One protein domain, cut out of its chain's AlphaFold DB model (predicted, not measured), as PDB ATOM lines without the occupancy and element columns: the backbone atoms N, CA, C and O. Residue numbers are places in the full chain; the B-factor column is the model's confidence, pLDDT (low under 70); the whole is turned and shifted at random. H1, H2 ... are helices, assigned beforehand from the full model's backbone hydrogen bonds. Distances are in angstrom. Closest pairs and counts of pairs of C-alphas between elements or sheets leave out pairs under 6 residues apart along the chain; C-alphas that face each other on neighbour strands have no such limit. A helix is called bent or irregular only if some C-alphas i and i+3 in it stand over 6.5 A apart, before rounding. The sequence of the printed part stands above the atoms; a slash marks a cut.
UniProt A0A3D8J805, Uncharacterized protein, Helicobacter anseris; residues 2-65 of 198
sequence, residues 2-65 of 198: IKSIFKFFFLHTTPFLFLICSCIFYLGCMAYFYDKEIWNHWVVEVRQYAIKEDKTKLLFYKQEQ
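AT A GLANCE: This is residues 2 to 65 of the 198 residues of an uncharacterized protein of Helicobacter anseris (UniProt A0A3D8J805). What shape does the printed part make? Two long helices, H1 and then H2, meet near their ends as a wide, flat V, with the turn at Asp 35 and the space between the arms empty. How large is it? The printed part has 64 residues with two named helices and no named strand, class all helix; it is extended, with a radius of gyration of the C-alphas of 20.0 A and spans of 53 by 43 by 5 A.

HOW THE PARTS SIT: How does H1, residues 2 to 34, stand to H2, residues 36 to 63? They are close but not clearly touching; the closest C-alphas, of Tyr 32 and Trp 39, are 5.7 A apart. They run opposite ways at a steep tilt of 63 degrees. Are the backbones helical throughout? In H2 every O i to N i+4 pair is within hydrogen-bond range, in H1 25 of 29.

IN THESE COORDINATES: Where does H1 run? It begins at C-alpha 2 (8.103, -3.524, 10.058) and measures 47.9 A. It is neither bent nor irregular, but only just: C-alphas 12 and 15 are 6.3 A apart. Where does H2 end? It measures 39.9 A and ends at C-alpha 63 (1.512, 30.799, -26.406).

THE WHOLE: Is the printed part unbroken? It has no cut, and the link from H1 to H2 is tight. Where is confidence low? Residues 2 to 14, 28 to 35, 39 and 61 to 65 have pLDDT under 70.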
ATOM      1  N   ILE A   2       8.713  -4.448  11.048       56.25
ATOM      2  CA  ILE A   2       8.103  -3.524  10.058       56.25
ATOM      3  C   ILE A   2       6.820  -4.060   9.382       56.25
ATOM      4  O   ILE A   2       5.851  -3.319   9.240       56.25
ATOM      5  N   LYS A   3       6.738  -5.360   9.052       57.00
ATOM      6  CA  LYS A   3       5.520  -5.963   8.457       57.00
ATOM      7  C   LYS A   3       4.289  -5.941   9.385       57.00
ATOM      8  O   LYS A   3       3.167  -5.976   8.893       57.00
ATOM      9  N   SER A   4       4.487  -5.870  10.705       58.41
ATOM     10  CA  SER A   4       3.396  -5.839  11.696       58.41
ATOM     11  C   SER A   4       2.795  -4.438  11.836       58.41
ATOM     12  O   SER A   4       1.584  -4.288  11.972       58.41
ATOM     13  N   ILE A   5       3.636  -3.406  11.718       60.62
ATOM     14  CA  ILE A   5       3.240  -1.994  11.809       60.62
ATOM     15  C   ILE A   5       2.401  -1.589  10.589       60.62
ATOM     16  O   ILE A   5       1.344  -0.986  10.748       60.62
ATOM     17  N   PHE A   6       2.793  -2.002   9.378       59.66
ATOM     18  CA  PHE A   6       1.999  -1.738   8.169       59.66
ATOM     19  C   PHE A   6       0.613  -2.390   8.206       59.66
ATOM     20  O   PHE A   6      -0.357  -1.784   7.759       59.66
ATOM     21  N   LYS A   7       0.500  -3.597   8.778       61.44
ATOM     22  CA  LYS A   7      -0.782  -4.300   8.921       61.44
ATOM     23  C   LYS A   7      -1.709  -3.584   9.908       61.44
ATOM     24  O   LYS A   7      -2.897  -3.479   9.639       61.44
ATOM     25  N   PHE A   8      -1.158  -3.049  11.000       62.84
ATOM     26  CA  PHE A   8      -1.898  -2.250  11.979       62.84
ATOM     27  C   PHE A   8      -2.400  -0.926  11.382       62.84
ATOM     28  O   PHE A   8      -3.574  -0.594  11.532       62.84
ATOM     29  N   PHE A   9      -1.554  -0.214  10.629       59.25
ATOM     30  CA  PHE A   9      -1.970   1.009   9.939       59.25
ATOM     31  C   PHE A   9      -3.057   0.732   8.897       59.25
ATOM     32  O   PHE A   9      -4.078   1.405   8.920       59.25
ATOM     33  N   PHE A  10      -2.912  -0.288   8.046       59.22
ATOM     34  CA  PHE A  10      -3.932  -0.616   7.041       59.22
ATOM     35  C   PHE A  10      -5.271  -1.038   7.656       59.22
ATOM     36  O   PHE A  10      -6.320  -0.697   7.120       59.22
ATOM     37  N   LEU A  11      -5.254  -1.761   8.778       64.44
ATOM     38  CA  LEU A  11      -6.477  -2.247   9.420       64.44
ATOM     39  C   LEU A  11      -7.249  -1.129  10.136       64.44
ATOM     40  O   LEU A  11      -8.472  -1.190  10.224       64.44
ATOM     41  N   HIS A  12      -6.544  -0.102  10.619       61.81
ATOM     42  CA  HIS A  12      -7.156   0.985  11.378       61.81
ATOM     43  C   HIS A  12      -7.360   2.277  10.590       61.81
ATOM     44  O   HIS A  12      -8.219   3.040  10.995       61.81
ATOM     45  N   THR A  13      -6.673   2.548   9.474       65.44
ATOM     46  CA  THR A  13      -6.910   3.774   8.676       65.44
ATOM     47  C   THR A  13      -7.952   3.591   7.574       65.44
ATOM     48  O   THR A  13      -8.666   4.538   7.246       65.44
ATOM     49  N   THR A  14      -8.097   2.377   7.037       68.31
ATOM     50  CA  THR A  14      -9.100   2.060   6.008       68.31
ATOM     51  C   THR A  14     -10.551   2.318   6.441       68.31
ATOM     52  O   THR A  14     -11.266   2.931   5.646       68.31
ATOM     53  N   PRO A  15     -11.016   1.977   7.664       72.25
ATOM     54  CA  PRO A  15     -12.385   2.293   8.077       72.25
ATOM     55  C   PRO A  15     -12.635   3.799   8.239       72.25
ATOM     56  O   PRO A  15     -13.718   4.261   7.891       72.25
ATOM     57  N   PHE A  16     -11.650   4.588   8.690       71.38
ATOM     58  CA  PHE A  16     -11.797   6.050   8.766       71.38
ATOM     59  C   PHE A  16     -11.841   6.688   7.379       71.38
ATOM     60  O   PHE A  16     -12.650   7.581   7.148       71.38
ATOM     61  N   LEU A  17     -11.031   6.201   6.434       71.62
ATOM     62  CA  LEU A  17     -11.090   6.661   5.047       71.62
ATOM     63  C   LEU A  17     -12.455   6.341   4.417       71.62
ATOM     64  O   LEU A  17     -13.031   7.175   3.724       71.62
ATOM     65  N   PHE A  18     -12.998   5.156   4.706       74.25
ATOM     66  CA  PHE A  18     -14.315   4.738   4.229       74.25
ATOM     67  C   PHE A  18     -15.443   5.587   4.827       74.25
ATOM     68  O   PHE A  18     -16.371   5.953   4.109       74.25
ATOM     69  N   LEU A  19     -15.336   5.950   6.110       77.00
ATOM     70  CA  LEU A  19     -16.277   6.840   6.792       77.00
ATOM     71  C   LEU A  19     -16.235   8.268   6.222       77.00
ATOM     72  O   LEU A  19     -17.270   8.892   6.025       77.00
ATOM     73  N   ILE A  20     -15.043   8.780   5.912       77.25
ATOM     74  CA  ILE A  20     -14.885  10.099   5.286       77.25
ATOM     75  C   ILE A  20     -15.487  10.086   3.877       77.25
ATOM     76  O   ILE A  20     -16.272  10.972   3.539       77.25
ATOM     77  N   CYS A  21     -15.194   9.060   3.074       75.19
ATOM     78  CA  CYS A  21     -15.779   8.906   1.742       75.19
ATOM     79  C   CYS A  21     -17.308   8.764   1.789       75.19
ATOM     80  O   CYS A  21     -17.997   9.372   0.972       75.19
ATOM     81  N   SER A  22     -17.855   8.008   2.746       76.00
ATOM     82  CA  SER A  22     -19.304   7.838   2.890       76.00
ATOM     83  C   SER A  22     -19.994   9.105   3.402       76.00
ATOM     84  O   SER A  22     -21.079   9.424   2.921       76.00
ATOM     85  N   CYS A  23     -19.361   9.881   4.288       76.44
ATOM     86  CA  CYS A  23     -19.851  11.198   4.700       76.44
ATOM     87  C   CYS A  23     -19.862  12.198   3.538       76.44
ATOM     88  O   CYS A  23     -20.853  12.903   3.365       76.44
ATOM     89  N   ILE A  24     -18.809  12.242   2.716       79.38
ATOM     90  CA  ILE A  24     -18.759  13.104   1.524       79.38
ATOM     91  C   ILE A  24     -19.848  12.692   0.523       79.38
ATOM     92  O   ILE A  24     -20.555  13.549  -0.006       79.38
ATOM     93  N   PHE A  25     -20.030  11.387   0.308       75.44
ATOM     94  CA  PHE A  25     -21.079  10.863  -0.564       75.44
ATOM     95  C   PHE A  25     -22.482  11.207  -0.042       75.44
ATOM     96  O   PHE A  25     -23.310  11.713  -0.792       75.44
ATOM     97  N   TYR A  26     -22.732  11.015   1.256       75.81
ATOM     98  CA  TYR A  26     -24.010  11.333   1.894       75.81
ATOM     99  C   TYR A  26     -24.321  12.833   1.867       75.81
ATOM    100  O   TYR A  26     -25.452  13.207   1.574       75.81
ATOM    101  N   LEU A  27     -23.328  13.697   2.106       73.56
ATOM    102  CA  LEU A  27     -23.471  15.151   1.975       73.56
ATOM    103  C   LEU A  27     -23.765  15.563   0.526       73.56
ATOM    104  O   LEU A  27     -24.626  16.411   0.300       73.56
ATOM    105  N   GLY A  28     -23.119  14.926  -0.454       68.25
ATOM    106  CA  GLY A  28     -23.408  15.132  -1.875       68.25
ATOM    107  C   GLY A  28     -24.828  14.707  -2.262       68.25
ATOM    108  O   GLY A  28     -25.525  15.442  -2.961       68.25
ATOM    109  N   CYS A  29     -25.290  13.558  -1.761       68.12
ATOM    110  CA  CYS A  29     -26.663  13.094  -1.951       68.12
ATOM    111  C   CYS A  29     -27.676  14.015  -1.255       68.12
ATOM    112  O   CYS A  29     -28.670  14.388  -1.866       68.12
ATOM    113  N   MET A  30     -27.420  14.424  -0.011       68.75
ATOM    114  CA  MET A  30     -28.287  15.346   0.730       68.75
ATOM    115  C   MET A  30     -28.413  16.702   0.030       68.75
ATOM    116  O   MET A  30     -29.523  17.206  -0.109       68.75
ATOM    117  N   ALA A  31     -27.315  17.256  -0.492       59.25
ATOM    118  CA  ALA A  31     -27.353  18.482  -1.288       59.25
ATOM    119  C   ALA A  31     -28.160  18.315  -2.593       59.25
ATOM    120  O   ALA A  31     -28.897  19.220  -2.973       59.25
ATOM    121  N   TYR A  32     -28.078  17.150  -3.251       58.75
ATOM    122  CA  TYR A  32     -28.863  16.838  -4.454       58.75
ATOM    123  C   TYR A  32     -30.373  16.709  -4.177       58.75
ATOM    124  O   TYR A  32     -31.189  17.134  -4.996       58.75
ATOM    125  N   PHE A  33     -30.755  16.126  -3.036       61.25
ATOM    126  CA  PHE A  33     -32.158  15.913  -2.664       61.25
ATOM    127  C   PHE A  33     -32.826  17.135  -2.007       61.25
ATOM    128  O   PHE A  33     -34.052  17.210  -2.033       61.25
ATOM    129  N   TYR A  34     -32.061  18.077  -1.441       63.62
ATOM    130  CA  TYR A  34     -32.603  19.253  -0.744       63.62
ATOM    131  C   TYR A  34     -32.893  20.440  -1.682       63.62
ATOM    132  O   TYR A  34     -33.907  21.104  -1.499       63.62
ATOM    133  N   ASP A  35     -32.063  20.676  -2.710       68.69
ATOM    134  CA  ASP A  35     -32.347  21.665  -3.764       68.69
ATOM    135  C   ASP A  35     -31.610  21.326  -5.077       68.69
ATOM    136  O   ASP A  35     -30.432  21.634  -5.291       68.69
ATOM    137  N   LYS A  36     -32.338  20.660  -5.978       71.75
ATOM    138  CA  LYS A  36     -31.835  20.197  -7.278       71.75
ATOM    139  C   LYS A  36     -31.362  21.351  -8.171       71.75
ATOM    140  O   LYS A  36     -30.470  21.143  -8.996       71.75
ATOM    141  N   GLU A  37     -31.951  22.543  -8.052       75.94
ATOM    142  CA  GLU A  37     -31.576  23.693  -8.881       75.94
ATOM    143  C   GLU A  37     -30.217  24.247  -8.462       75.94
ATOM    144  O   GLU A  37     -29.345  24.430  -9.314       75.94
ATOM    145  N   ILE A  38     -29.992  24.401  -7.155       75.69
ATOM    146  CA  ILE A  38     -28.704  24.840  -6.600       75.69
ATOM    147  C   ILE A  38     -27.599  23.832  -6.927       75.69
ATOM    148  O   ILE A  38     -26.508  24.224  -7.346       75.69
ATOM    149  N   TRP A  39     -27.879  22.528  -6.802       69.88
ATOM    150  CA  TRP A  39     -26.915  21.488  -7.169       69.88
ATOM    151  C   TRP A  39     -26.537  21.570  -8.654       69.88
ATOM    152  O   TRP A  39     -25.355  21.534  -8.999       69.88
ATOM    153  N   ASN A  40     -27.524  21.729  -9.544       78.25
ATOM    154  CA  ASN A  40     -27.269  21.841 -10.981       78.25
ATOM    155  C   ASN A  40     -26.480  23.109 -11.318       78.25
ATOM    156  O   ASN A  40     -25.565  23.045 -12.139       78.25
ATOM    157  N   HIS A  41     -26.799  24.236 -10.676       78.88
ATOM    158  CA  HIS A  41     -26.056  25.484 -10.831       78.88
ATOM    159  C   HIS A  41     -24.588  25.302 -10.437       78.88
ATOM    160  O   HIS A  41     -23.698  25.561 -11.244       78.88
ATOM    161  N   TRP A  42     -24.336  24.755  -9.245       81.88
ATOM    162  CA  TRP A  42     -22.985  24.512  -8.745       81.88
ATOM    163  C   TRP A  42     -22.193  23.561  -9.649       81.88
ATOM    164  O   TRP A  42     -21.043  23.834  -9.989       81.88
ATOM    165  N   VAL A  43     -22.804  22.468 -10.118       81.75
ATOM    166  CA  VAL A  43     -22.136  21.532 -11.036       81.75
ATOM    167  C   VAL A  43     -21.825  22.169 -12.383       81.75
ATOM    168  O   VAL A  43     -20.746  21.930 -12.934       81.75
ATOM    169  N   VAL A  44     -22.723  22.996 -12.919       84.56
ATOM    170  CA  VAL A  44     -22.449  23.756 -14.141       84.56
ATOM    171  C   VAL A  44     -21.290  24.723 -13.908       84.56
ATOM    172  O   VAL A  44     -20.365  24.727 -14.714       84.56
ATOM    173  N   GLU A  45     -21.274  25.475 -12.810       86.44
ATOM    174  CA  GLU A  45     -20.197  26.417 -12.488       86.44
ATOM    175  C   GLU A  45     -18.840  25.734 -12.317       86.44
ATOM    176  O   GLU A  45     -17.865  26.152 -12.943       86.44
ATOM    177  N   VAL A  46     -18.772  24.646 -11.546       84.00
ATOM    178  CA  VAL A  46     -17.541  23.860 -11.361       84.00
ATOM    179  C   VAL A  46     -17.055  23.300 -12.696       84.00
ATOM    180  O   VAL A  46     -15.865  23.375 -13.008       84.00
ATOM    181  N   ARG A  47     -17.968  22.798 -13.538       83.62
ATOM    182  CA  ARG A  47     -17.634  22.315 -14.885       83.62
ATOM    183  C   ARG A  47     -17.115  23.441 -15.778       83.62
ATOM    184  O   ARG A  47     -16.141  23.237 -16.498       83.62
ATOM    185  N   GLN A  48     -17.742  24.617 -15.750       86.06
ATOM    186  CA  GLN A  48     -17.289  25.777 -16.519       86.06
ATOM    187  C   GLN A  48     -15.928  26.274 -16.032       86.06
ATOM    188  O   GLN A  48     -15.086  26.615 -16.861       86.06
ATOM    189  N   TYR A  49     -15.680  26.267 -14.721       83.81
ATOM    190  CA  TYR A  49     -14.386  26.612 -14.143       83.81
ATOM    191  C   TYR A  49     -13.290  25.640 -14.600       83.81
ATOM    192  O   TYR A  49     -12.282  26.094 -15.132       83.81
ATOM    193  N   ALA A  50     -13.517  24.324 -14.507       80.19
ATOM    194  CA  ALA A  50     -12.563  23.313 -14.973       80.19
ATOM    195  C   ALA A  50     -12.273  23.438 -16.482       80.19
ATOM    196  O   ALA A  50     -11.119  23.441 -16.901       80.19
ATOM    197  N   ILE A  51     -13.313  23.639 -17.306       86.44
ATOM    198  CA  ILE A  51     -13.156  23.883 -18.751       86.44
ATOM    199  C   ILE A  51     -12.377  25.177 -19.012       86.44
ATOM    200  O   ILE A  51     -11.576  25.239 -19.945       86.44
ATOM    201  N   LYS A  52     -12.633  26.235 -18.234       88.25
ATOM    202  CA  LYS A  52     -11.927  27.511 -18.354       88.25
ATOM    203  C   LYS A  52     -10.457  27.333 -18.003       88.25
ATOM    204  O   LYS A  52      -9.639  27.763 -18.804       88.25
ATOM    205  N   GLU A  53     -10.145  26.670 -16.890       84.94
ATOM    206  CA  GLU A  53      -8.786  26.370 -16.439       84.94
ATOM    207  C   GLU A  53      -8.008  25.585 -17.503       84.94
ATOM    208  O   GLU A  53      -6.952  26.050 -17.940       84.94
ATOM    209  N   ASP A  54      -8.581  24.492 -18.020       86.19
ATOM    210  CA  ASP A  54      -8.008  23.698 -19.115       86.19
ATOM    211  C   ASP A  54      -7.787  24.529 -20.382       86.19
ATOM    212  O   ASP A  54      -6.735  24.434 -21.016       86.19
ATOM    213  N   LYS A  55      -8.742  25.392 -20.752       84.56
ATOM    214  CA  LYS A  55      -8.586  26.304 -21.892       84.56
ATOM    215  C   LYS A  55      -7.477  27.319 -21.657       84.56
ATOM    216  O   LYS A  55      -6.700  27.550 -22.574       84.56
ATOM    217  N   THR A  56      -7.363  27.915 -20.470       78.19
ATOM    218  CA  THR A  56      -6.244  28.810 -20.133       78.19
ATOM    219  C   THR A  56      -4.914  28.079 -20.155       78.19
ATOM    220  O   THR A  56      -3.959  28.616 -20.699       78.19
ATOM    221  N   LYS A  57      -4.849  26.847 -19.645       79.06
ATOM    222  CA  LYS A  57      -3.645  26.011 -19.680       79.06
ATOM    223  C   LYS A  57      -3.255  25.651 -21.113       79.06
ATOM    224  O   LYS A  57      -2.081  25.723 -21.464       79.06
ATOM    225  N   LEU A  58      -4.233  25.337 -21.961       75.56
ATOM    226  CA  LEU A  58      -4.030  25.069 -23.384       75.56
ATOM    227  C   LEU A  58      -3.613  26.328 -24.155       75.56
ATOM    228  O   LEU A  58      -2.727  26.261 -25.002       75.56
ATOM    229  N   LEU A  59      -4.231  27.477 -23.868       73.88
ATOM    230  CA  LEU A  59      -3.868  28.768 -24.453       73.88
ATOM    231  C   LEU A  59      -2.456  29.180 -24.030       73.88
ATOM    232  O   LEU A  59      -1.673  29.555 -24.890       73.88
ATOM    233  N   PHE A  60      -2.110  29.018 -22.751       72.12
ATOM    234  CA  PHE A  60      -0.769  29.236 -22.211       72.12
ATOM    235  C   PHE A  60       0.266  28.325 -22.890       72.12
ATOM    236  O   PHE A  60       1.255  28.814 -23.427       72.12
ATOM    237  N   TYR A  61      -0.015  27.020 -22.987       67.31
ATOM    238  CA  TYR A  61       0.844  26.059 -23.691       67.31
ATOM    239  C   TYR A  61       1.018  26.402 -25.180       67.31
ATOM    240  O   TYR A  61       2.104  26.252 -25.736       67.31
ATOM    241  N   LYS A  62      -0.036  26.899 -25.838       63.38
ATOM    242  CA  LYS A  62       0.017  27.351 -27.237       63.38
ATOM    243  C   LYS A  62       0.831  28.638 -27.402       63.38
ATOM    244  O   LYS A  62       1.445  28.830 -28.446       63.38
ATOM    245  N   GLN A  63       0.832  29.504 -26.394       59.16
ATOM    246  CA  GLN A  63       1.512  30.799 -26.406       59.16
ATOM    247  C   GLN A  63       3.032  30.674 -26.191       59.16
ATOM    248  O   GLN A  63       3.774  31.548 -26.627       59.16
ATOM    249  N   GLU A  64       3.507  29.573 -25.597       60.41
ATOM    250  CA  GLU A  64       4.938  29.283 -25.380       60.41
ATOM    251  C   GLU A  64       5.607  28.530 -26.553       60.41
ATOM    252  O   GLU A  64       6.827  28.364 -26.583       60.41
ATOM    253  N   GLN A  65       4.844  28.101 -27.565       60.84
ATOM    254  CA  GLN A  65       5.408  27.500 -28.779       60.84
ATOM    255  C   GLN A  65       6.057  28.587 -29.639       60.84
ATOM    256  O   GLN A  65       5.444  29.136 -30.555       60.84
TER     257      GLN A  65